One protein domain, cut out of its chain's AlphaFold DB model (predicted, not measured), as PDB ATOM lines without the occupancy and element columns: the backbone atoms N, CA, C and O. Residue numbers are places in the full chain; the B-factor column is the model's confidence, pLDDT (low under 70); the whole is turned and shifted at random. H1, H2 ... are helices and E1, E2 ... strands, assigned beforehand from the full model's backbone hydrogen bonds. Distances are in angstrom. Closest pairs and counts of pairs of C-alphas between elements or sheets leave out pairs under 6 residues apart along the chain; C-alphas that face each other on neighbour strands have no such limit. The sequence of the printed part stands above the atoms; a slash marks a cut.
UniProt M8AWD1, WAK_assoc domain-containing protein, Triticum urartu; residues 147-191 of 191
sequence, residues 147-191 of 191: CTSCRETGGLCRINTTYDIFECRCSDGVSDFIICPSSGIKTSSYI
ATOM      1  N   CYS A 147     107.186 104.439 170.300       86.44
ATOM      2  CA  CYS A 147     106.581 105.712 169.933       86.44
ATOM      3  C   CYS A 147     105.058 105.707 170.101       86.44
ATOM      4  O   CYS A 147     104.491 106.703 170.546       86.44
ATOM      5  N   THR A 148     104.394 104.583 169.822       85.94
ATOM      6  CA  THR A 148     102.941 104.459 169.991       85.94
ATOM      7  C   THR A 148     102.514 104.811 171.415       85.94
ATOM      8  O   THR A 148     101.693 105.706 171.592       85.94
ATOM      9  N   SER A 149     103.151 104.219 172.429       88.00
ATOM     10  CA  SER A 149     102.851 104.488 173.842       88.00
ATOM     11  C   SER A 149     103.122 105.945 174.241       88.00
ATOM     12  O   SER A 149     102.332 106.562 174.959       88.00
ATOM     13  N   CYS A 150     104.220 106.527 173.753       90.19
ATOM     14  CA  CYS A 150     104.533 107.938 173.984       90.19
ATOM     15  C   CYS A 150     103.443 108.855 173.411       90.19
ATOM     16  O   CYS A 150     102.936 109.747 174.088       90.19
ATOM     17  N   ARG A 151     103.034 108.596 172.168       89.38
ATOM     18  CA  ARG A 151     102.053 109.404 171.445       89.38
ATOM     19  C   ARG A 151     100.653 109.283 172.051       89.38
ATOM     20  O   ARG A 151      99.955 110.285 172.161       89.38
ATOM     21  N   GLU A 152     100.271 108.089 172.506       89.94
ATOM     22  CA  GLU A 152      99.009 107.835 173.221       89.94
ATOM     23  C   GLU A 152      98.898 108.620 174.534       89.94
ATOM     24  O   GLU A 152      97.803 109.008 174.935       89.94
ATOM     25  N   THR A 153     100.030 108.907 175.180       91.00
ATOM     26  CA  THR A 153     100.091 109.714 176.410       91.00
ATOM     27  C   THR A 153     100.332 111.205 176.151       91.00
ATOM     28  O   THR A 153     100.509 111.977 177.091       91.00
ATOM     29  N   GLY A 154     100.282 111.639 174.886       89.19
ATOM     30  CA  GLY A 154     100.426 113.043 174.491       89.19
ATOM     31  C   GLY A 154     101.872 113.516 174.329       89.19
ATOM     32  O   GLY A 154     102.112 114.720 174.227       89.19
ATOM     33  N   GLY A 155     102.833 112.594 174.303       90.69
ATOM     34  CA  GLY A 155     104.243 112.883 174.073       90.69
ATOM     35  C   GLY A 155     104.636 112.922 172.596       90.69
ATOM     36  O   GLY A 155     103.975 112.364 171.719       90.69
ATOM     37  N   LEU A 156     105.764 113.574 172.327       89.88
ATOM     38  CA  LEU A 156     106.443 113.595 171.040       89.88
ATOM     39  C   LEU A 156     107.596 112.588 171.048       89.88
ATOM     40  O   LEU A 156     108.551 112.728 171.813       89.88
ATOM     41  N   CYS A 157     107.534 111.610 170.154       88.06
ATOM     42  CA  CYS A 157     108.613 110.648 169.967       88.06
ATOM     43  C   CYS A 157     109.824 111.303 169.306       88.06
ATOM     44  O   CYS A 157     109.687 112.018 168.308       88.06
ATOM     45  N   ARG A 158     111.020 110.996 169.802       85.31
ATOM     46  CA  ARG A 158     112.274 111.430 169.194       85.31
ATOM     47  C   ARG A 158     113.349 110.365 169.371       85.31
ATOM     48  O   ARG A 158     113.306 109.586 170.315       85.31
ATOM     49  N   ILE A 159     114.322 110.354 168.465       82.75
ATOM     50  CA  ILE A 159     115.597 109.672 168.677       82.75
ATOM     51  C   ILE A 159     116.642 110.722 169.041       82.75
ATOM     52  O   ILE A 159     116.808 111.727 168.339       82.75
ATOM     53  N   ASN A 160     117.337 110.505 170.152       82.31
ATOM     54  CA  ASN A 160     118.520 111.264 170.499       82.31
ATOM     55  C   ASN A 160     119.656 110.849 169.566       82.31
ATOM     56  O   ASN A 160     120.248 109.791 169.734       82.31
ATOM     57  N   THR A 161     119.982 111.691 168.592       82.12
ATOM     58  CA  THR A 161     120.990 111.375 167.571       82.12
ATOM     59  C   THR A 161     122.421 111.301 168.111       82.12
ATOM     60  O   THR A 161     123.309 110.864 167.390       82.12
ATOM     61  N   THR A 162     122.678 111.757 169.343       86.88
ATOM     62  CA  THR A 162     124.002 111.657 169.975       86.88
ATOM     63  C   THR A 162     124.237 110.270 170.562       86.88
ATOM     64  O   THR A 162     125.350 109.761 170.477       86.88
ATOM     65  N   TYR A 163     123.200 109.666 171.144       84.38
ATOM     66  CA  TYR A 163     123.299 108.375 171.834       84.38
ATOM     67  C   TYR A 163     122.544 107.240 171.128       84.38
ATOM     68  O   TYR A 163     122.618 106.104 171.577       84.38
ATOM     69  N   ASP A 164     121.824 107.553 170.048       80.44
ATOM     70  CA  ASP A 164     120.940 106.651 169.301       80.44
ATOM     71  C   ASP A 164     119.893 105.949 170.190       80.44
ATOM     72  O   ASP A 164     119.626 104.755 170.082       80.44
ATOM     73  N   ILE A 165     119.310 106.713 171.121       82.94
ATOM     74  CA  ILE A 165     118.295 106.224 172.065       82.94
ATOM     75  C   ILE A 165     116.939 106.880 171.824       82.94
ATOM     76  O   ILE A 165     116.844 108.050 171.446       82.94
ATOM     77  N   PHE A 166     115.875 106.123 172.078       85.81
ATOM     78  CA  PHE A 166     114.506 106.624 172.050       85.81
ATOM     79  C   PHE A 166     114.225 107.553 173.239       85.81
ATOM     80  O   PHE A 166     114.526 107.215 174.381       85.81
ATOM     81  N   GLU A 167     113.582 108.687 172.967       89.25
ATOM     82  CA  GLU A 167     113.116 109.666 173.948       89.25
ATOM     83  C   GLU A 167     111.621 109.942 173.737       89.25
ATOM     84  O   GLU A 167     111.175 110.221 172.617       89.25
ATOM     85  N   CYS A 168     110.849 109.929 174.828       90.38
ATOM     86  CA  CYS A 168     109.493 110.463 174.835       90.38
ATOM     87  C   CYS A 168     109.511 111.879 175.410       90.38
ATOM     88  O   CYS A 168     109.787 112.081 176.593       90.38
ATOM     89  N   ARG A 169     109.244 112.882 174.575       91.06
ATOM     90  CA  ARG A 169     109.241 114.285 174.990       91.06
ATOM     91  C   ARG A 169     107.830 114.747 175.323       91.06
ATOM     92  O   ARG A 169     106.986 114.891 174.444       91.06
ATOM     93  N   CYS A 170     107.614 115.028 176.592       90.94
ATOM     94  CA  CYS A 170     106.366 115.489 177.171       90.94
ATOM     95  C   CYS A 170     106.352 117.017 177.296       90.94
ATOM     96  O   CYS A 170     107.332 117.704 176.990       90.94
ATOM     97  N   SER A 171     105.225 117.576 177.738       87.50
ATOM     98  CA  SER A 171     105.082 119.023 177.940       87.50
ATOM     99  C   SER A 171     106.009 119.588 179.023       87.50
ATOM    100  O   SER A 171     106.335 120.771 178.990       87.50
ATOM    101  N   ASP A 172     106.413 118.761 179.985       85.94
ATOM    102  CA  ASP A 172     107.256 119.100 181.133       85.94
ATOM    103  C   ASP A 172     108.738 118.739 180.949       85.94
ATOM    104  O   ASP A 172     109.566 119.128 181.772       85.94
ATOM    105  N   GLY A 173     109.100 118.060 179.860       84.38
ATOM    106  CA  GLY A 173     110.481 117.687 179.573       84.38
ATOM    107  C   GLY A 173     110.602 116.369 178.822       84.38
ATOM    108  O   GLY A 173     109.634 115.845 178.279       84.38
ATOM    109  N   VAL A 174     111.822 115.842 178.758       80.44
ATOM    110  CA  VAL A 174     112.041 114.457 178.328       80.44
ATOM    111  C   VAL A 174     111.638 113.554 179.487       80.44
ATOM    112  O   VAL A 174     112.066 113.781 180.614       80.44
ATOM    113  N   SER A 175     110.782 112.576 179.215       78.88
ATOM    114  CA  SER A 175     110.389 111.575 180.199       78.88
ATOM    115  C   SER A 175     111.504 110.543 180.354       78.88
ATOM    116  O   SER A 175     112.014 110.033 179.354       78.88
ATOM    117  N   ASP A 176     111.827 110.184 181.599       77.25
ATOM    118  CA  ASP A 176     112.650 109.006 181.913       77.25
ATOM    119  C   ASP A 176     111.941 107.694 181.522       77.25
ATOM    120  O   ASP A 176     112.540 106.618 181.500       77.25
ATOM    121  N   PHE A 177     110.644 107.776 181.206       75.75
ATOM    122  CA  PHE A 177     109.820 106.675 180.742       75.75
ATOM    123  C   PHE A 177     109.499 106.796 179.251       75.75
ATOM    124  O   PHE A 177     109.566 107.842 178.615       75.75
ATOM    125  N   ILE A 178     109.030 105.681 178.702       85.19
ATOM    126  CA  ILE A 178     108.518 105.570 177.334       85.19
ATOM    127  C   ILE A 178     107.206 106.360 177.116       85.19
ATOM    128  O   ILE A 178     106.779 106.557 175.979       85.19
ATOM    129  N   ILE A 179     106.567 106.810 178.195       89.62
ATOM    130  CA  ILE A 179     105.271 107.489 178.200       89.62
ATOM    131  C   ILE A 179     105.341 108.793 178.988       89.62
ATOM    132  O   ILE A 179     106.205 108.957 179.857       89.62
ATOM    133  N   CYS A 180     104.404 109.697 178.727       89.44
ATOM    134  CA  CYS A 180     104.225 110.879 179.553       89.44
ATOM    135  C   CYS A 180     103.459 110.544 180.835       89.44
ATOM    136  O   CYS A 180     102.433 109.856 180.772       89.44
ATOM    137  N   PRO A 181     103.927 111.025 182.001       82.75
ATOM    138  CA  PRO A 181     103.171 110.890 183.232       82.75
ATOM    139  C   PRO A 181     101.839 111.631 183.091       82.75
ATOM    140  O   PRO A 181     101.769 112.734 182.544       82.75
ATOM    141  N   SER A 182     100.763 111.028 183.595       75.50
ATOM    142  CA  SER A 182      99.487 111.727 183.721       75.50
ATOM    143  C   SER A 182      99.688 112.972 184.585       75.50
ATOM    144  O   SER A 182     100.439 112.947 185.565       75.50
ATOM    145  N   SER A 183      99.045 114.076 184.199       59.97
ATOM    146  CA  SER A 183      99.099 115.383 184.861       59.97
ATOM    147  C   SER A 183      98.660 115.274 186.328       59.97
ATOM    148  O   SER A 183      97.505 115.492 186.681       59.97
ATOM    149  N   GLY A 184      99.595 114.875 187.190       51.78
ATOM    150  CA  GLY A 184      99.327 114.496 188.575       51.78
ATOM    151  C   GLY A 184     100.485 113.798 189.296       51.78
ATOM    152  O   GLY A 184     100.511 113.832 190.523       51.78
ATOM    153  N   ILE A 185     101.472 113.229 188.592       51.03
ATOM    154  CA  ILE A 185     102.624 112.573 189.236       51.03
ATOM    155  C   ILE A 185     103.919 113.307 188.873       51.03
ATOM    156  O   ILE A 185     104.616 112.962 187.926       51.03
ATOM    157  N   LYS A 186     104.263 114.327 189.669       43.66
ATOM    158  CA  LYS A 186     105.648 114.805 189.766       43.66
ATOM    159  C   LYS A 186     106.431 113.801 190.608       43.66
ATOM    160  O   LYS A 186     106.510 113.957 191.825       43.66
ATOM    161  N   THR A 187     107.011 112.773 190.003       44.66
ATOM    162  CA  THR A 187     108.063 112.006 190.682       44.66
ATOM    163  C   THR A 187     109.347 112.819 190.649       44.66
ATOM    164  O   THR A 187     110.148 112.732 189.727       44.66
ATOM    165  N   SER A 188     109.511 113.649 191.677       45.00
ATOM    166  CA  SER A 188     110.821 114.124 192.102       45.00
ATOM    167  C   SER A 188     111.607 112.915 192.598       45.00
ATOM    168  O   SER A 188     111.368 112.454 193.712       45.00
ATOM    169  N   SER A 189     112.536 112.416 191.792       37.50
ATOM    170  CA  SER A 189     113.490 111.396 192.224       37.50
ATOM    171  C   SER A 189     114.884 112.003 192.164       37.50
ATOM    172  O   SER A 189     115.562 111.954 191.147       37.50
ATOM    173  N   TYR A 190     115.266 112.640 193.269       33.38
ATOM    174  CA  TYR A 190     116.662 112.894 193.611       33.38
ATOM    175  C   TYR A 190     117.340 111.546 193.871       33.38
ATOM    176  O   TYR A 190     116.879 110.831 194.762       33.38
ATOM    177  N   ILE A 191     118.437 111.258 193.166       36.75
ATOM    178  CA  ILE A 191     119.636 110.604 193.718       36.75
ATOM    179  C   ILE A 191     120.849 111.300 193.106       36.75
ATOM    180  O   ILE A 191     120.906 111.372 191.859       36.75
TER     181      ILE A 191
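This is residues 147 to 191 of the 191 residues of the protein "WAK_assoc domain-containing protein" of Triticum urartu (UniProt M8AWD1). A small three-stranded antiparallel sheet, E1 E2 E3, has one short helix, H1, along one face, and the tip of its E1 and E2 hairpin, residues 160 to 165, sticks out. After the sheet a long stretch with no named element, residues 176 to 191, runs to the chain's last residue. The printed part has 45 residues, with 20 in named elements, under half; along the chain these are H1 E1 E2 E3, one helix and three strands, class mixed. The whole is only just compact, close to loose, with a radius of gyration of the C-alphas of 10.8 A, and flat, spanning 29 by 28 by 13 A.

E2, residues 165 to 170, is the longest strand, 15.9 A from first to last C-alpha. E1, residues 156 to 160, measures 12.3 A. E3, residues 173 to 175, ends at C-alpha 175 (110.389, 111.575, 180.199). H1, residues 147 to 152, begins at C-alpha 147 (106.581, 105.712, 169.933).

E1, E2 and E3 form a meander, each strand the antiparallel neighbour of the one before. E1 and E2 are a hairpin at 147 degrees, with N 158 and O 167 at 2.9 A, within hydrogen-bond range. E2 and E3 are a hairpin at 125 degrees, with N 175 and O 168 at 2.8 A. The edge strands E1 and E3 are apart. H1 is on the sheet at a height of 8.4 A, over E1 and along the strands, at 19 degrees to E1 on the local plane. The closest C-alphas of H1 and E1 are those of Cys 147 and Cys 157, 5.3 A apart. In H1 every O i to N i+4 pair is within hydrogen-bond range.

The C-alphas of Thr 162 and Gly 184, 31.0 A apart, are the two farthest apart. The printed part has no cut, and its three links between named elements are tight. Mean pLDDT of the printed part is 77.5; residues 183 to 191 are under 70.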